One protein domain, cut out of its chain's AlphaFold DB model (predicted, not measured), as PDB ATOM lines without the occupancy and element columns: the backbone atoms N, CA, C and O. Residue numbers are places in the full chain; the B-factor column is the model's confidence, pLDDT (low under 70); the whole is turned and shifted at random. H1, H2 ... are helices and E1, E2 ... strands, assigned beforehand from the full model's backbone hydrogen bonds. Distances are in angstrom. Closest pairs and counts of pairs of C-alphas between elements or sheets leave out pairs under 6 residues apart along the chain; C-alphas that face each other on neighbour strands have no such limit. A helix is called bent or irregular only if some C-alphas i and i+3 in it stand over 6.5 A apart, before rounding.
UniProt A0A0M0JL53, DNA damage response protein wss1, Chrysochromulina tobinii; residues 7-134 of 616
ATOM      1  N   VAL A   7       0.951  47.586 -29.498       94.25
ATOM      2  CA  VAL A   7       1.572  46.684 -28.513       94.25
ATOM      3  C   VAL A   7       3.100  46.799 -28.568       94.25
ATOM      4  O   VAL A   7       3.690  46.714 -29.644       94.25
ATOM      5  N   HIS A   8       3.753  46.964 -27.413       93.56
ATOM      6  CA  HIS A   8       5.212  47.142 -27.319       93.56
ATOM      7  C   HIS A   8       5.961  45.821 -27.147       93.56
ATOM      8  O   HIS A   8       6.850  45.520 -27.940       93.56
ATOM      9  N   LYS A   9       5.595  45.014 -26.143       95.69
ATOM     10  CA  LYS A   9       6.223  43.713 -25.869       95.69
ATOM     11  C   LYS A   9       5.225  42.555 -25.951       95.69
ATOM     12  O   LYS A   9       4.110  42.670 -25.446       95.69
ATOM     13  N   LEU A  10       5.670  41.428 -26.513       96.75
ATOM     14  CA  LEU A  10       5.021  40.118 -26.419       96.75
ATOM     15  C   LEU A  10       5.855  39.180 -25.528       96.75
ATOM     16  O   LEU A  10       7.080  39.189 -25.621       96.75
ATOM     17  N   ASP A  11       5.208  38.370 -24.687       95.00
ATOM     18  CA  ASP A  11       5.817  37.234 -23.970       95.00
ATOM     19  C   ASP A  11       4.874  36.007 -24.063       95.00
ATOM     20  O   ASP A  11       3.662  36.147 -23.911       95.00
ATOM     21  N   HIS A  12       5.410  34.801 -24.274       94.62
ATOM     22  CA  HIS A  12       4.645  33.540 -24.350       94.62
ATOM     23  C   HIS A  12       5.228  32.489 -23.385       94.62
ATOM     24  O   HIS A  12       6.329  32.672 -22.856       94.62
ATOM     25  N   ILE A  13       4.513  31.390 -23.128       93.94
ATOM     26  CA  ILE A  13       4.941  30.350 -22.183       93.94
ATOM     27  C   ILE A  13       5.697  29.245 -22.935       93.94
ATOM     28  O   ILE A  13       5.131  28.233 -23.342       93.94
ATOM     29  N   SER A  14       7.017  29.404 -23.044       92.38
ATOM     30  CA  SER A  14       7.924  28.481 -23.754       92.38
ATOM     31  C   SER A  14       8.013  27.050 -23.195       92.38
ATOM     32  O   SER A  14       8.654  26.196 -23.797       92.38
ATOM     33  N   ARG A  15       7.389  26.767 -22.042       91.81
ATOM     34  CA  ARG A  15       7.382  25.446 -21.380       91.81
ATOM     35  C   ARG A  15       6.116  24.617 -21.651       91.81
ATOM     36  O   ARG A  15       5.907  23.608 -20.983       91.81
ATOM     37  N   LEU A  16       5.247  25.060 -22.559       90.50
ATOM     38  CA  LEU A  16       4.023  24.353 -22.952       90.50
ATOM     39  C   LEU A  16       4.188  23.687 -24.331       90.50
ATOM     40  O   LEU A  16       4.995  24.160 -25.132       90.50
ATOM     41  N   PRO A  17       3.428  22.614 -24.638       91.25
ATOM     42  CA  PRO A  17       3.398  22.041 -25.988       91.25
ATOM     43  C   PRO A  17       2.985  23.109 -27.007       91.25
ATOM     44  O   PRO A  17       2.187  23.981 -26.681       91.25
ATOM     45  N   ASP A  18       3.484  23.057 -28.243       93.31
ATOM     46  CA  ASP A  18       3.171  24.069 -29.268       93.31
ATOM     47  C   ASP A  18       3.461  25.523 -28.817       93.31
ATOM     48  O   ASP A  18       2.667  26.440 -29.046       93.31
ATOM     49  N   ALA A  19       4.584  25.754 -28.126       94.44
ATOM     50  CA  ALA A  19       5.013  27.094 -27.709       94.44
ATOM     51  C   ALA A  19       5.206  28.052 -28.900       94.44
ATOM     52  O   ALA A  19       4.723  29.185 -28.863       94.44
ATOM     53  N   ASP A  20       5.835  27.586 -29.984       95.38
ATOM     54  CA  ASP A  20       6.095  28.402 -31.176       95.38
ATOM     55  C   ASP A  20       4.809  28.825 -31.894       95.38
ATOM     56  O   ASP A  20       4.698  29.969 -32.333       95.38
ATOM     57  N   LYS A  21       3.792  27.952 -31.934       94.38
ATOM     58  CA  LYS A  21       2.466  28.289 -32.479       94.38
ATOM     59  C   LYS A  21       1.767  29.350 -31.622       94.38
ATOM     60  O   LYS A  21       1.197  30.290 -32.163       94.38
ATOM     61  N   ALA A  22       1.867  29.266 -30.291       95.75
ATOM     62  CA  ALA A  22       1.336  30.299 -29.393       95.75
ATOM     63  C   ALA A  22       2.049  31.655 -29.566       95.75
ATOM     64  O   ALA A  22       1.406  32.705 -29.525       95.75
ATOM     65  N   LYS A  23       3.366  31.642 -29.813       95.56
ATOM     66  CA  LYS A  23       4.146  32.837 -30.168       95.56
ATOM     67  C   LYS A  23       3.685  33.434 -31.505       95.56
ATOM     68  O   LYS A  23       3.392  34.625 -31.548       95.56
ATOM     69  N   GLN A  24       3.561  32.615 -32.554       95.62
ATOM     70  CA  GLN A  24       3.049  33.031 -33.869       95.62
ATOM     71  C   GLN A  24       1.644  33.638 -33.759       95.62
ATOM     72  O   GLN A  24       1.395  34.720 -34.282       95.62
ATOM     73  N   GLN A  25       0.753  33.005 -32.995       95.56
ATOM     74  CA  GLN A  25      -0.609  33.482 -32.759       95.56
ATOM     75  C   GLN A  25      -0.644  34.827 -32.007       95.56
ATOM     76  O   GLN A  25      -1.458  35.685 -32.337       95.56
ATOM     77  N   LEU A  26       0.263  35.080 -31.052       96.00
ATOM     78  CA  LEU A  26       0.419  36.412 -30.437       96.00
ATOM     79  C   LEU A  26       0.967  37.462 -31.412       96.00
ATOM     80  O   LEU A  26       0.552  38.621 -31.362       96.00
ATOM     81  N   GLU A  27       1.893  37.077 -32.287       95.38
ATOM     82  CA  GLU A  27       2.458  37.955 -33.316       95.38
ATOM     83  C   GLU A  27       1.403  38.314 -34.380       95.38
ATOM     84  O   GLU A  27       1.308  39.472 -34.788       95.38
ATOM     85  N   GLU A  28       0.524  37.376 -34.733       93.94
ATOM     86  CA  GLU A  28      -0.640  37.600 -35.594       93.94
ATOM     87  C   GLU A  28      -1.702  38.487 -34.927       93.94
ATOM     88  O   GLU A  28      -2.108  39.500 -35.498       93.94
ATOM     89  N   LEU A  29      -2.080  38.196 -33.676       95.75
ATOM     90  CA  LEU A  29      -3.003  39.031 -32.896       95.75
ATOM     91  C   LEU A  29      -2.479  40.471 -32.772       95.75
ATOM     92  O   LEU A  29      -3.249  41.427 -32.894       95.75
ATOM     93  N   LYS A  30      -1.159  40.644 -32.612       94.88
ATOM     94  CA  LYS A  30      -0.505  41.956 -32.647       94.88
ATOM     95  C   LYS A  30      -0.678  42.650 -34.002       94.88
ATOM     96  O   LYS A  30      -1.047  43.823 -34.011       94.88
ATOM     97  N   ARG A  31      -0.435  41.965 -35.130       91.88
ATOM     98  CA  ARG A  31      -0.644  42.529 -36.485       91.88
ATOM     99  C   ARG A  31      -2.091  42.988 -36.699       91.88
ATOM    100  O   ARG A  31      -2.310  44.025 -37.319       91.88
ATOM    101  N   HIS A  32      -3.063  42.260 -36.148       92.88
ATOM    102  CA  HIS A  32      -4.491  42.565 -36.288       92.88
ATOM    103  C   HIS A  32      -4.962  43.717 -35.384       92.88
ATOM    104  O   HIS A  32      -5.797  44.517 -35.810       92.88
ATOM    105  N   ILE A  33      -4.435  43.837 -34.159       94.94
ATOM    106  CA  ILE A  33      -4.863  44.870 -33.201       94.94
ATOM    107  C   ILE A  33      -4.105  46.204 -33.361       94.94
ATOM    108  O   ILE A  33      -4.679  47.264 -33.107       94.94
ATOM    109  N   ASP A  34      -2.837  46.189 -33.800       93.31
ATOM    110  CA  ASP A  34      -1.989  47.393 -33.891       93.31
ATOM    111  C   ASP A  34      -2.607  48.537 -34.726       93.31
ATOM    112  O   ASP A  34      -2.514  49.681 -34.273       93.31
ATOM    113  N   PRO A  35      -3.254  48.304 -35.890       92.38
ATOM    114  CA  PRO A  35      -3.927  49.365 -36.645       92.38
ATOM    115  C   PRO A  35      -5.042  50.055 -35.847       92.38
ATOM    116  O   PRO A  35      -5.159  51.278 -35.884       92.38
ATOM    117  N   ILE A  36      -5.819  49.291 -35.074       93.81
ATOM    118  CA  ILE A  36      -6.938  49.792 -34.258       93.81
ATOM    119  C   ILE A  36      -6.404  50.585 -33.060       93.81
ATOM    120  O   ILE A  36      -6.872  51.690 -32.780       93.81
ATOM    121  N   LEU A  37      -5.371  50.061 -32.390       94.44
ATOM    122  CA  LEU A  37      -4.689  50.762 -31.301       94.44
ATOM    123  C   LEU A  37      -4.079  52.086 -31.785       94.44
ATOM    124  O   LEU A  37      -4.225  53.103 -31.116       94.44
ATOM    125  N   ARG A  38      -3.452  52.107 -32.968       92.19
ATOM    126  CA  ARG A  38      -2.904  53.334 -33.573       92.19
ATOM    127  C   ARG A  38      -4.002  54.336 -33.930       92.19
ATOM    128  O   ARG A  38      -3.872  55.498 -33.561       92.19
ATOM    129  N   ALA A  39      -5.088  53.890 -34.562       91.19
ATOM    130  CA  ALA A  39      -6.211  54.748 -34.942       91.19
ATOM    131  C   ALA A  39      -6.911  55.407 -33.737       91.19
ATOM    132  O   ALA A  39      -7.350  56.549 -33.839       91.19
ATOM    133  N   ARG A  40      -6.982  54.721 -32.585       92.38
ATOM    134  CA  ARG A  40      -7.578  55.251 -31.342       92.38
ATOM    135  C   ARG A  40      -6.575  55.868 -30.354       92.38
ATOM    136  O   ARG A  40      -6.972  56.258 -29.259       92.38
ATOM    137  N   GLY A  41      -5.287  55.952 -30.696       93.25
ATOM    138  CA  GLY A  41      -4.252  56.485 -29.795       93.25
ATOM    139  C   GLY A  41      -4.007  55.639 -28.532       93.25
ATOM    140  O   GLY A  41      -3.595  56.173 -27.501       93.25
ATOM    141  N   LEU A  42      -4.293  54.335 -28.600       95.12
ATOM    142  CA  LEU A  42      -4.166  53.377 -27.504       95.12
ATOM    143  C   LEU A  42      -2.803  52.667 -27.513       95.12
ATOM    144  O   LEU A  42      -2.190  52.417 -28.556       95.12
ATOM    145  N   ARG A  43      -2.334  52.289 -26.324       94.38
ATOM    146  CA  ARG A  43      -1.007  51.706 -26.091       94.38
ATOM    147  C   ARG A  43      -1.089  50.515 -25.143       94.38
ATOM    148  O   ARG A  43      -1.728  50.594 -24.101       94.38
ATOM    149  N   VAL A  44      -0.381  49.434 -25.456       96.75
ATOM    150  CA  VAL A  44      -0.254  48.256 -24.582       96.75
ATOM    151  C   VAL A  44       1.230  47.987 -24.356       96.75
ATOM    152  O   VAL A  44       1.936  47.584 -25.278       96.75
ATOM    153  N   LEU A  45       1.731  48.217 -23.139       96.06
ATOM    154  CA  LEU A  45       3.166  48.073 -22.851       96.06
ATOM    155  C   LEU A  45       3.624  46.604 -22.914       96.06
ATOM    156  O   LEU A  45       4.736  46.316 -23.354       96.06
ATOM    157  N   LYS A  46       2.750  45.662 -22.543       96.56
ATOM    158  CA  LYS A  46       2.995  44.220 -22.644       96.56
ATOM    159  C   LYS A  46       1.704  43.452 -22.934       96.56
ATOM    160  O   LYS A  46       0.738  43.603 -22.198       96.56
ATOM    161  N   CYS A  47       1.697  42.586 -23.940       97.12
ATOM    162  CA  CYS A  47       0.694  41.531 -24.090       97.12
ATOM    163  C   CYS A  47       1.366  40.171 -23.837       97.12
ATOM    164  O   CYS A  47       2.521  39.990 -24.221       97.12
ATOM    165  N   TYR A  48       0.714  39.240 -23.136       96.06
ATOM    166  CA  TYR A  48       1.335  37.949 -22.828       96.06
ATOM    167  C   TYR A  48       0.359  36.791 -22.606       96.06
ATOM    168  O   TYR A  48      -0.792  36.985 -22.222       96.06
ATOM    169  N   GLU A  49       0.847  35.571 -22.824       95.38
ATOM    170  CA  GLU A  49       0.090  34.335 -22.603       95.38
ATOM    171  C   GLU A  49      -0.110  34.024 -21.105       95.38
ATOM    172  O   GLU A  49       0.817  34.123 -20.297       95.38
ATOM    173  N   ILE A  50      -1.313  33.562 -20.744       94.06
ATOM    174  CA  ILE A  50      -1.607  32.889 -19.470       94.06
ATOM    175  C   ILE A  50      -2.190  31.489 -19.698       94.06
ATOM    176  O   ILE A  50      -2.963  31.249 -20.623       94.06
ATOM    177  N   CYS A  51      -1.853  30.556 -18.807       91.44
ATOM    178  CA  CYS A  51      -2.325  29.174 -18.852       91.44
ATOM    179  C   CYS A  51      -2.627  28.643 -17.438       91.44
ATOM    180  O   CYS A  51      -2.127  29.181 -16.451       91.44
ATOM    181  N   CYS A  52      -3.428  27.578 -17.320       88.62
ATOM    182  CA  CYS A  52      -3.832  26.992 -16.032       88.62
ATOM    183  C   CYS A  52      -2.665  26.452 -15.181       88.62
ATOM    184  O   CYS A  52      -2.779  26.428 -13.959       88.62
ATOM    185  N   CYS A  53      -1.528  26.104 -15.794       87.31
ATOM    186  CA  CYS A  53      -0.300  25.724 -15.081       87.31
ATOM    187  C   CYS A  53       0.496  26.917 -14.516       87.31
ATOM    188  O   CYS A  53       1.490  26.719 -13.823       87.31
ATOM    189  N   THR A  54       0.102  28.158 -14.813       82.88
ATOM    190  CA  THR A  54       0.810  29.377 -14.396       82.88
ATOM    191  C   THR A  54       0.000  30.125 -13.342       82.88
ATOM    192  O   THR A  54      -1.226  30.180 -13.413       82.88
ATOM    193  N   SER A  55       0.670  30.762 -12.374       73.50
ATOM    194  CA  SER A  55       0.025  31.413 -11.221       73.50
ATOM    195  C   SER A  55      -1.097  32.393 -11.587       73.50
ATOM    196  O   SER A  55      -2.103  32.437 -10.887       73.50
ATOM    197  N   GLY A  56      -0.960  33.130 -12.697       68.75
ATOM    198  CA  GLY A  56      -1.973  34.076 -13.189       68.75
ATOM    199  C   GLY A  56      -3.130  33.466 -13.994       68.75
ATOM    200  O   GLY A  56      -4.033  34.199 -14.372       68.75
ATOM    201  N   GLY A  57      -3.117  32.159 -14.281       73.88
ATOM    202  CA  GLY A  57      -4.133  31.479 -15.096       73.88
ATOM    203  C   GLY A  57      -4.945  30.407 -14.361       73.88
ATOM    204  O   GLY A  57      -5.730  29.712 -15.012       73.88
ATOM    205  N   LYS A  58      -4.781  30.276 -13.033       79.50
ATOM    206  CA  LYS A  58      -5.494  29.302 -12.178       79.50
ATOM    207  C   LYS A  58      -7.022  29.437 -12.238       79.50
ATOM    208  O   LYS A  58      -7.724  28.434 -12.183       79.50
ATOM    209  N   ASN A  59      -7.537  30.657 -12.400       83.31
ATOM    210  CA  ASN A  59      -8.970  30.913 -12.557       83.31
ATOM    211  C   ASN A  59      -9.399  30.550 -13.986       83.31
ATOM    212  O   ASN A  59      -9.173  31.310 -14.927       83.31
ATOM    213  N   LEU A  60      -9.995  29.368 -14.155       85.75
ATOM    214  CA  LEU A  60     -10.267  28.778 -15.471       85.75
ATOM    215  C   LEU A  60     -11.344  29.522 -16.277       85.75
ATOM    216  O   LEU A  60     -11.314  29.486 -17.502       85.75
ATOM    217  N   SER A  61     -12.244  30.235 -15.594       84.81
ATOM    218  CA  SER A  61     -13.271  31.105 -16.185       84.81
ATOM    219  C   SER A  61     -12.720  32.382 -16.828       84.81
ATOM    220  O   SER A  61     -13.440  33.054 -17.560       84.81
ATOM    221  N   ILE A  62     -11.459  32.738 -16.559       85.75
ATOM    222  CA  ILE A  62     -10.837  33.967 -17.058       85.75
ATOM    223  C   ILE A  62     -10.169  33.692 -18.409       85.75
ATOM    224  O   ILE A  62      -9.179  32.955 -18.474       85.75
ATOM    225  N   GLY A  63     -10.711  34.290 -19.475       89.25
ATOM    226  CA  GLY A  63     -10.144  34.264 -20.830       89.25
ATOM    227  C   GLY A  63      -8.995  35.258 -21.036       89.25
ATOM    228  O   GLY A  63      -8.065  34.974 -21.784       89.25
ATOM    229  N   GLY A  64      -9.001  36.384 -20.328       92.94
ATOM    230  CA  GLY A  64      -7.934  37.379 -20.342       92.94
ATOM    231  C   GLY A  64      -8.033  38.311 -19.136       92.94
ATOM    232  O   GLY A  64      -8.940  38.168 -18.319       92.94
ATOM    233  N   PHE A  65      -7.075  39.225 -18.986       94.00
ATOM    234  CA  PHE A  65      -7.263  40.395 -18.123       94.00
ATOM    235  C   PHE A  65      -6.407  41.585 -18.566       94.00
ATOM    236  O   PHE A  65      -5.244  41.433 -18.950       94.00
ATOM    237  N   CYS A  66      -6.953  42.788 -18.425       95.62
ATOM    238  CA  CYS A  66      -6.260  44.053 -18.630       95.62
ATOM    239  C   CYS A  66      -5.810  44.672 -17.295       95.62
ATOM    240  O   CYS A  66      -6.489  44.582 -16.275       95.62
ATOM    241  N   SER A  67      -4.648  45.326 -17.283       95.44
ATOM    242  CA  SER A  67      -4.194  46.205 -16.198       95.44
ATOM    243  C   SER A  67      -4.029  47.630 -16.750       95.44
ATOM    244  O   SER A  67      -2.921  47.982 -17.173       95.44
ATOM    245  N   PRO A  68      -5.102  48.443 -16.816       94.44
ATOM    246  CA  PRO A  68      -5.030  49.818 -17.309       94.44
ATOM    247  C   PRO A  68      -4.171  50.708 -16.398       94.44
ATOM    248  O   PRO A  68      -4.093  50.491 -15.192       94.44
ATOM    249  N   ALA A  69      -3.554  51.742 -16.973       93.12
ATOM    250  CA  ALA A  69      -2.757  52.735 -16.247       93.12
ATOM    251  C   ALA A  69      -3.597  53.881 -15.637       93.12
ATOM    252  O   ALA A  69      -3.042  54.784 -15.020       93.12
ATOM    253  N   GLY A  70      -4.919  53.883 -15.844       90.81
ATOM    254  CA  GLY A  70      -5.844  54.933 -15.388       90.81
ATOM    255  C   GLY A  70      -5.966  56.149 -16.323       90.81
ATOM    256  O   GLY A  70      -6.966  56.856 -16.272       90.81
ATOM    257  N   ASP A  71      -5.019  56.342 -17.244       92.62
ATOM    258  CA  ASP A  71      -4.979  57.436 -18.238       92.62
ATOM    259  C   ASP A  71      -6.004  57.307 -19.392       92.62
ATOM    260  O   ASP A  71      -6.022  58.138 -20.301       92.62
ATOM    261  N   LYS A  72      -6.823  56.243 -19.390       92.25
ATOM    262  CA  LYS A  72      -7.751  55.834 -20.465       92.25
ATOM    263  C   LYS A  72      -7.102  55.663 -21.852       92.25
ATOM    264  O   LYS A  72      -7.798  55.699 -22.865       92.25
ATOM    265  N   ARG A  73      -5.777  55.475 -21.920       93.81
ATOM    266  CA  ARG A  73      -5.017  55.308 -23.179       93.81
ATOM    267  C   ARG A  73      -4.002  54.168 -23.139       93.81
ATOM    268  O   ARG A  73      -3.689  53.594 -24.180       93.81
ATOM    269  N   THR A  74      -3.495  53.818 -21.963       95.12
ATOM    270  CA  THR A  74      -2.402  52.867 -21.771       95.12
ATOM    271  C   THR A  74      -2.844  51.675 -20.928       95.12
ATOM    272  O   THR A  74      -3.301  51.827 -19.797       95.12
ATOM    273  N   SER A  75      -2.608  50.466 -21.432       95.75
ATOM    274  CA  SER A  75      -2.514  49.264 -20.603       95.75
ATOM    275  C   SER A  75      -1.066  49.014 -20.195       95.75
ATOM    276  O   SER A  75      -0.173  48.962 -21.048       95.75
ATOM    277  N   LEU A  76      -0.831  48.814 -18.897       96.00
ATOM    278  CA  LEU A  76       0.455  48.348 -18.374       96.00
ATOM    279  C   LEU A  76       0.723  46.906 -18.816       96.00
ATOM    280  O   LEU A  76       1.857  46.549 -19.134       96.00
ATOM    281  N   ARG A  77      -0.328  46.076 -18.852       95.44
ATOM    282  CA  ARG A  77      -0.276  44.706 -19.369       95.44
ATOM    283  C   ARG A  77      -1.663  44.176 -19.746       95.44
ATOM    284  O   ARG A  77      -2.631  44.413 -19.027       95.44
ATOM    285  N   ILE A  78      -1.723  43.385 -20.812       97.00
ATOM    286  CA  ILE A  78      -2.855  42.520 -21.166       97.00
ATOM    287  C   ILE A  78      -2.388  41.064 -21.099       97.00
ATOM    288  O   ILE A  78      -1.339  40.724 -21.645       97.00
ATOM    289  N   ALA A  79      -3.165  40.210 -20.444       95.69
ATOM    290  CA  ALA A  79      -2.977  38.767 -20.404       95.69
ATOM    291  C   ALA A  79      -4.036  38.075 -21.276       95.69
ATOM    292  O   ALA A  79      -5.208  38.427 -21.182       95.69
ATOM    293  N   LEU A  80      -3.645  37.082 -22.081       96.69
ATOM    294  CA  LEU A  80      -4.542  36.306 -22.946       96.69
ATOM    295  C   LEU A  80      -4.402  34.802 -22.693       96.69
ATOM    296  O   LEU A  80      -3.298  34.255 -22.709       96.69
ATOM    297  N   ARG A  81      -5.526  34.102 -22.525       95.00
ATOM    298  CA  ARG A  81      -5.582  32.639 -22.510       95.00
ATOM    299  C   ARG A  81      -5.659  32.116 -23.942       95.00
ATOM    300  O   ARG A  81      -6.735  31.897 -24.492       95.00
ATOM    301  N   LEU A  82      -4.493  31.854 -24.524       95.50
ATOM    302  CA  LEU A  82      -4.375  31.258 -25.859       95.50
ATOM    303  C   LEU A  82      -4.772  29.775 -25.892       95.50
ATOM    304  O   LEU A  82      -4.899  29.218 -26.970       95.50
ATOM    305  N   ARG A  83      -4.934  29.118 -24.735       94.25
ATOM    306  CA  ARG A  83      -5.116  27.662 -24.631       94.25
ATOM    307  C   ARG A  83      -6.305  27.263 -23.778       94.25
ATOM    308  O   ARG A  83      -6.518  27.815 -22.694       94.25
ATOM    309  N   GLN A  84      -6.995  26.218 -24.206       92.38
ATOM    310  CA  GLN A  84      -8.025  25.556 -23.420       92.38
ATOM    311  C   GLN A  84      -7.459  25.049 -22.074       92.38
ATOM    312  O   GLN A  84      -6.355  24.490 -22.034       92.38
ATOM    313  N   PRO A  85      -8.184  25.231 -20.952       91.00
ATOM    314  CA  PRO A  85      -7.849  24.606 -19.676       91.00
ATOM    315  C   PRO A  85      -7.687  23.084 -19.778       91.00
ATOM    316  O   PRO A  85      -8.457  22.425 -20.470       91.00
ATOM    317  N   HIS A  86      -6.728  22.531 -19.031       88.50
ATOM    318  CA  HIS A  86      -6.396  21.099 -18.916       88.50
ATOM    319  C   HIS A  86      -5.877  20.408 -20.189       88.50
ATOM    320  O   HIS A  86      -4.946  19.617 -20.092       88.50
ATOM    321  N   THR A  87      -6.439  20.685 -21.366       91.44
ATOM    322  CA  THR A  87      -6.025  20.052 -22.630       91.44
ATOM    323  C   THR A  87      -4.807  20.730 -23.258       91.44
ATOM    324  O   THR A  87      -4.109  20.106 -24.050       91.44
ATOM    325  N   HIS A  88      -4.540  22.000 -22.921       92.25
ATOM    326  CA  HIS A  88      -3.452  22.835 -23.460       92.25
ATOM    327  C   HIS A  88      -3.476  23.073 -24.984       92.25
ATOM    328  O   HIS A  88      -2.598  23.769 -25.509       92.25
ATOM    329  N   VAL A  89      -4.512  22.570 -25.663       95.06
ATOM    330  CA  VAL A  89      -4.838  22.828 -27.069       95.06
ATOM    331  C   VAL A  89      -5.039  24.329 -27.269       95.06
ATOM    332  O   VAL A  89      -5.662  24.992 -26.435       95.06
ATOM    333  N   LEU A  90      -4.491  24.870 -28.358       95.25
ATOM    334  CA  LEU A  90      -4.651  26.280 -28.707       95.25
ATOM    335  C   LEU A  90      -6.112  26.586 -29.065       95.25
ATOM    336  O   LEU A  90      -6.776  25.816 -29.754       95.25
ATOM    337  N   ASN A  91      -6.602  27.718 -28.571       95.19
ATOM    338  CA  ASN A  91      -7.869  28.312 -28.970       95.19
ATOM    339  C   ASN A  91      -7.736  28.895 -30.380       95.19
ATOM    340  O   ASN A  91      -6.669  29.394 -30.739       95.19
ATOM    341  N   ASP A  92      -8.830  28.929 -31.136       95.31
ATOM    342  CA  ASP A  92      -8.843  29.530 -32.471       95.31
ATOM    343  C   ASP A  92      -8.406  31.005 -32.457       95.31
ATOM    344  O   ASP A  92      -8.584  31.738 -31.469       95.31
ATOM    345  N   PHE A  93      -7.889  31.471 -33.596       94.69
ATOM    346  CA  PHE A  93      -7.472  32.860 -33.768       94.69
ATOM    347  C   PHE A  93      -8.615  33.846 -33.469       94.69
ATOM    348  O   PHE A  93      -8.464  34.727 -32.623       94.69
ATOM    349  N   ASP A  94      -9.790  33.668 -34.088       93.75
ATOM    350  CA  ASP A  94     -10.930  34.578 -33.903       93.75
ATOM    351  C   ASP A  94     -11.491  34.542 -32.464       93.75
ATOM    352  O   ASP A  94     -11.962  35.565 -31.962       93.75
ATOM    353  N   HIS A  95     -11.392  33.411 -31.748       94.50
ATOM    354  CA  HIS A  95     -11.713  33.350 -30.313       94.50
ATOM    355  C   HIS A  95     -10.744  34.226 -29.504       94.50
ATOM    356  O   HIS A  95     -11.159  35.056 -28.692       94.50
ATOM    357  N   SER A  96      -9.450  34.085 -29.783       96.38
ATOM    358  CA  SER A  96      -8.376  34.831 -29.124       96.38
ATOM    359  C   SER A  96      -8.447  36.337 -29.420       96.38
ATOM    360  O   SER A  96      -8.234  37.155 -28.525       96.38
ATOM    361  N   MET A  97      -8.824  36.717 -30.646       96.00
ATOM    362  CA  MET A  97      -9.003  38.111 -31.065       96.00
ATOM    363  C   MET A  97     -10.200  38.772 -30.373       96.00
ATOM    364  O   MET A  97     -10.111  39.927 -29.955       96.00
ATOM    365  N   ARG A  98     -11.304  38.038 -30.173       95.38
ATOM    366  CA  ARG A  98     -12.470  38.531 -29.417       95.38
ATOM    367  C   ARG A  98     -12.138  38.787 -27.946       95.38
ATOM    368  O   ARG A  98     -12.591  39.792 -27.402       95.38
ATOM    369  N   ILE A  99     -11.317  37.937 -27.323       96.12
ATOM    370  CA  ILE A  99     -10.784  38.192 -25.973       96.12
ATOM    371  C   ILE A  99      -9.875  39.428 -25.987       96.12
ATOM    372  O   ILE A  99     -10.045  40.317 -25.161       96.12
ATOM    373  N   LEU A 100      -8.954  39.553 -26.946       97.25
ATOM    374  CA  LEU A 100      -8.071  40.720 -27.024       97.25
ATOM    375  C   LEU A 100      -8.844  42.043 -27.186       97.25
ATOM    376  O   LEU A 100      -8.505  43.024 -26.529       97.25
ATOM    377  N   ILE A 101      -9.913  42.075 -27.984       97.06
ATOM    378  CA  ILE A 101     -10.779  43.262 -28.114       97.06
ATOM    379  C   ILE A 101     -11.533  43.563 -26.801       97.06
ATOM    380  O   ILE A 101     -11.666  44.733 -26.432       97.06
ATOM    381  N   HIS A 102     -11.951  42.542 -26.045       97.31
ATOM    382  CA  HIS A 102     -12.518  42.703 -24.698       97.31
ATOM    383  C   HIS A 102     -11.504  43.356 -23.733       97.31
ATOM    384  O   HIS A 102     -11.810  44.368 -23.100       97.31
ATOM    385  N   GLU A 103     -10.261  42.865 -23.690       97.31
ATOM    386  CA  GLU A 103      -9.212  43.428 -22.823       97.31
ATOM    387  C   GLU A 103      -8.733  44.824 -23.261       97.31
ATOM    388  O   GLU A 103      -8.364  45.652 -22.426       97.31
ATOM    389  N   VAL A 104      -8.766  45.127 -24.562       96.94
ATOM    390  CA  VAL A 104      -8.506  46.482 -25.080       96.94
ATOM    391  C   VAL A 104      -9.639  47.445 -24.708       96.94
ATOM    392  O   VAL A 104      -9.366  48.596 -24.369       96.94
ATOM    393  N   SER A 105     -10.892  46.982 -24.668       97.00
ATOM    394  CA  SER A 105     -12.034  47.787 -24.195       97.00
ATOM    395  C   SER A 105     -11.866  48.193 -22.719       97.00
ATOM    396  O   SER A 105     -12.165  49.330 -22.340       97.00
ATOM    397  N   HIS A 106     -11.261  47.321 -21.901       97.00
ATOM    398  CA  HIS A 106     -10.893  47.608 -20.507       97.00
ATOM    399  C   HIS A 106      -9.789  48.669 -20.314       97.00
ATOM    400  O   HIS A 106      -9.532  49.068 -19.179       97.00
ATOM    401  N   ILE A 107      -9.169  49.190 -21.383       95.81
ATOM    402  CA  ILE A 107      -8.300  50.380 -21.290       95.81
ATOM    403  C   ILE A 107      -9.128  51.643 -21.001       95.81
ATOM    404  O   ILE A 107      -8.661  52.528 -20.286       95.81
ATOM    405  N   ILE A 108     -10.354  51.721 -21.532       95.75
ATOM    406  CA  ILE A 108     -11.243  52.890 -21.420       95.75
ATOM    407  C   ILE A 108     -12.348  52.649 -20.376       95.75
ATOM    408  O   ILE A 108     -12.658  53.548 -19.589       95.75
ATOM    409  N   HIS A 109     -12.922  51.440 -20.345       95.19
ATOM    410  CA  HIS A 109     -14.055  51.080 -19.488       95.19
ATOM    411  C   HIS A 109     -13.733  49.867 -18.603       95.19
ATOM    412  O   HIS A 109     -13.818  48.719 -19.028       95.19
ATOM    413  N   SER A 110     -13.379  50.105 -17.338       89.62
ATOM    414  CA  SER A 110     -12.953  49.045 -16.406       89.62
ATOM    415  C   SER A 110     -14.070  48.100 -15.936       89.62
ATOM    416  O   SER A 110     -13.765  47.068 -15.346       89.62
ATOM    417  N   ASN A 111     -15.347  48.437 -16.150       92.19
ATOM    418  CA  ASN A 111     -16.488  47.576 -15.818       92.19
ATOM    419  C   ASN A 111     -17.326  47.266 -17.067       92.19
ATOM    420  O   ASN A 111     -17.279  48.004 -18.048       92.19
ATOM    421  N   HIS A 112     -18.099  46.180 -17.018       94.62
ATOM    422  CA  HIS A 112     -18.986  45.748 -18.100       94.62
ATOM    423  C   HIS A 112     -20.326  46.508 -18.083       94.62
ATOM    424  O   HIS A 112     -21.371  45.935 -17.752       94.62
ATOM    425  N   SER A 113     -20.277  47.803 -18.400       96.38
ATOM    426  CA  SER A 113     -21.424  48.695 -18.642       96.38
ATOM    427  C   SER A 113     -21.985  48.539 -20.063       96.38
ATOM    428  O   SER A 113     -21.372  47.881 -20.900       96.38
ATOM    429  N   ALA A 114     -23.105  49.206 -20.373       96.44
ATOM    430  CA  ALA A 114     -23.551  49.390 -21.762       96.44
ATOM    431  C   ALA A 114     -22.421  49.982 -22.628       96.44
ATOM    432  O   ALA A 114     -21.961  49.325 -23.553       96.44
ATOM    433  N   SER A 115     -21.841  51.110 -22.196       94.81
ATOM    434  CA  SER A 115     -20.723  51.785 -22.877       94.81
ATOM    435  C   SER A 115     -19.469  50.925 -23.092       94.81
ATOM    436  O   SER A 115     -18.739  51.140 -24.058       94.81
ATOM    437  N   PHE A 116     -19.218  49.918 -22.247       96.88
ATOM    438  CA  PHE A 116     -18.186  48.915 -22.514       96.88
ATOM    439  C   PHE A 116     -18.544  48.046 -23.726       96.88
ATOM    440  O   PHE A 116     -17.694  47.816 -24.583       96.88
ATOM    441  N   TYR A 117     -19.783  47.552 -23.800       96.19
ATOM    442  CA  TYR A 117     -20.241  46.724 -24.915       96.19
ATOM    443  C   TYR A 117     -20.387  47.530 -26.208       96.19
ATOM    444  O   TYR A 117     -20.055  46.995 -27.264       96.19
ATOM    445  N   ASP A 118     -20.782  48.802 -26.123       97.19
ATOM    446  CA  ASP A 118     -20.832  49.731 -27.258       97.19
ATOM    447  C   ASP A 118     -19.424  49.912 -27.855       97.19
ATOM    448  O   ASP A 118     -19.196  49.599 -29.025       97.19
ATOM    449  N   LEU A 119     -18.433  50.272 -27.024       96.31
ATOM    450  CA  LEU A 119     -17.021  50.353 -27.423       96.31
ATOM    451  C   LEU A 119     -16.500  49.024 -27.998       96.31
ATOM    452  O   LEU A 119     -15.799  49.014 -29.011       96.31
ATOM    453  N   MET A 120     -16.835  47.896 -27.370       95.56
ATOM    454  CA  MET A 120     -16.421  46.569 -27.834       95.56
ATOM    455  C   MET A 120     -17.039  46.233 -29.206       95.56
ATOM    456  O   MET A 120     -16.375  45.608 -30.035       95.56
ATOM    457  N   ALA A 121     -18.274  46.670 -29.474       96.00
ATOM    458  CA  ALA A 121     -18.931  46.527 -30.770       96.00
ATOM    459  C   ALA A 121     -18.280  47.418 -31.841       96.00
ATOM    460  O   ALA A 121     -17.940  46.909 -32.911       96.00
ATOM    461  N   GLU A 122     -17.999  48.693 -31.541       96.38
ATOM    462  CA  GLU A 122     -17.257  49.580 -32.451       96.38
ATOM    463  C   GLU A 122     -15.873  49.006 -32.815       96.38
ATOM    464  O   GLU A 122     -15.433  49.093 -33.961       96.38
ATOM    465  N   LEU A 123     -15.153  48.440 -31.837       96.06
ATOM    466  CA  LEU A 123     -13.833  47.836 -32.040       96.06
ATOM    467  C   LEU A 123     -13.914  46.575 -32.914       96.06
ATOM    468  O   LEU A 123     -13.064  46.382 -33.784       96.06
ATOM    469  N   MET A 124     -14.946  45.745 -32.727       94.75
ATOM    470  CA  MET A 124     -15.227  44.593 -33.591       94.75
ATOM    471  C   MET A 124     -15.586  45.017 -35.023       94.75
ATOM    472  O   MET A 124     -15.103  44.401 -35.974       94.75
ATOM    473  N   GLU A 125     -16.389  46.070 -35.205       94.25
ATOM    474  CA  GLU A 125     -16.721  46.583 -36.539       94.25
ATOM    475  C   GLU A 125     -15.495  47.200 -37.228       94.25
ATOM    476  O   GLU A 125     -15.239  46.913 -38.397       94.25
ATOM    477  N   GLN A 126     -14.688  47.988 -36.511       93.38
ATOM    478  CA  GLN A 126     -13.431  48.534 -37.033       93.38
ATOM    479  C   GLN A 126     -12.447  47.428 -37.427       93.38
ATOM    480  O   GLN A 126     -11.820  47.527 -38.484       93.38
ATOM    481  N   TYR A 127     -12.355  46.353 -36.639       93.62
ATOM    482  CA  TYR A 127     -11.567  45.174 -36.993       93.62
ATOM    483  C   TYR A 127     -12.064  44.521 -38.287       93.62
ATOM    484  O   TYR A 127     -11.287  44.349 -39.226       93.62
ATOM    485  N   GLU A 128     -13.360  44.220 -38.390       91.69
ATOM    486  CA  GLU A 128     -13.938  43.622 -39.597       91.69
ATOM    487  C   GLU A 128     -13.851  44.555 -40.818       91.69
ATOM    488  O   GLU A 128     -13.658  44.086 -41.940       91.69
ATOM    489  N   LYS A 129     -13.906  45.878 -40.625       90.69
ATOM    490  CA  LYS A 129     -13.636  46.876 -41.670       90.69
ATOM    491  C   LYS A 129     -12.185  46.792 -42.146       90.69
ATOM    492  O   LYS A 129     -11.968  46.642 -43.343       90.69
ATOM    493  N   TYR A 130     -11.204  46.814 -41.242       88.44
ATOM    494  CA  TYR A 130      -9.779  46.715 -41.591       88.44
ATOM    495  C   TYR A 130      -9.396  45.362 -42.207       88.44
ATOM    496  O   TYR A 130      -8.558  45.321 -43.108       88.44
ATOM    497  N   LYS A 131     -10.043  44.272 -41.779       85.50
ATOM    498  CA  LYS A 131      -9.935  42.934 -42.378       85.50
ATOM    499  C   LYS A 131     -10.437  42.951 -43.827       85.50
ATOM    500  O   LYS A 131      -9.726  42.503 -44.718       85.50
ATOM    501  N   LYS A 132     -11.607  43.552 -44.093       84.06
ATOM    502  CA  LYS A 132     -12.199  43.676 -45.443       84.06
ATOM    503  C   LYS A 132     -11.442  44.637 -46.367       84.06
ATOM    504  O   LYS A 132     -11.332  44.353 -47.556       84.06
ATOM    505  N   THR A 133     -10.919  45.752 -45.854       81.12
ATOM    506  CA  THR A 133     -10.148  46.727 -46.653       81.12
ATOM    507  C   THR A 133      -8.675  46.355 -46.819       81.12
ATOM    508  O   THR A 133      -7.930  47.141 -47.397       81.12
ATOM    509  N   GLY A 134      -8.224  45.216 -46.279       75.00
ATOM    510  CA  GLY A 134      -6.819  44.808 -46.352       75.00
ATOM    511  C   GLY A 134      -5.858  45.702 -45.555       75.00
ATOM    512  O   GLY A 134      -4.660  45.708 -45.825       75.00
TER     513      GLY A 134
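This is residues 7 to 134 of the 616 residues of the protein "DNA damage response protein wss1" of Chrysochromulina tobinii (UniProt A0A0M0JL53). One sheet of four strands has two helices, H1 and H2, packed over one of its faces and no named helix over the other. A third helix, H3, packs across H2 and the later part of H1, away from the sheet, while two long loops, residues 50 to 63 and 81 to 92, lie between the named elements. The printed part has 128 residues with three named helices and four named strands, along the chain E1, H1, E2, E3, E4, H2, H3; the class is mixed, helices and strands. The sheet runs E1, E2, E4, E3 and is mixed. The whole is compact, with a radius of gyration of the C-alphas of 14.0 A and spans of 35 by 32 by 24 A.

E1, residues 7 to 11, begins at C-alpha 7 (1.572, 46.684, -28.513) and is 11.3 A long. H1, residues 19 to 39, is 30.7 A long, with a kink of 32 degrees near residue 33; it is irregular, but only just: C-alphas 32 and 35 are 6.8 A apart. E2, residues 43 to 49, is 17.8 A long. E3, residues 64 to 68, is 13.1 A long, and E4, residues 74 to 80, is 16.7 A long. H2, residues 93 to 105, is 18.3 A long. H3, residues 114 to 132, runs 26.9 A to C-alpha 132 (-12.199, 43.676, -45.443).

E1 and E2 are parallel neighbours, with N 47 and O 9 at 2.8 A. E2 and E4 are parallel, with N 78 and O 46 at 2.8 A. E3 and E4 form an antiparallel hairpin, with N 67 and O 77 at 2.8 A. H1 is on the sheet over E1 and E2, at a height over the sheet of 8.7 A, along the strands at 19 degrees to E2 on the local plane. H2 is on the same face at 9.1 A, over E4 and only just over E3, where 3 of its C-alphas fall; it is slantwise to the strands, only just, at 31 degrees to E4 on the local plane. With residues 25 to 33 alone, H1 touches H2 at a steep tilt of 46 degrees, the same way; the closest C-alphas, of Leu 29 and Met 97, are 6.3 A apart. H3 is not on the sheet. With residues 116 to 124 alone it touches H2, the closest C-alphas being those of Ser 105 and Met 120, 5.8 A. H3 touches H1 with residues 123 to 127 alone, about perpendicular at 77 degrees; the closest C-alphas, of Ile 36 and Tyr 127, are 7.1 A apart. Every O i to N i+4 pair is within hydrogen-bond range in H2 and H3; in H1, 15 of 17 are.

The C-alphas farthest apart, of Ser 55 and Thr 133, are 39.9 A apart. The printed part has no cut. The links E2 to E3 and E4 to H2 are long. The mean pLDDT of the printed part is 92.9, and residue 56 is under 70.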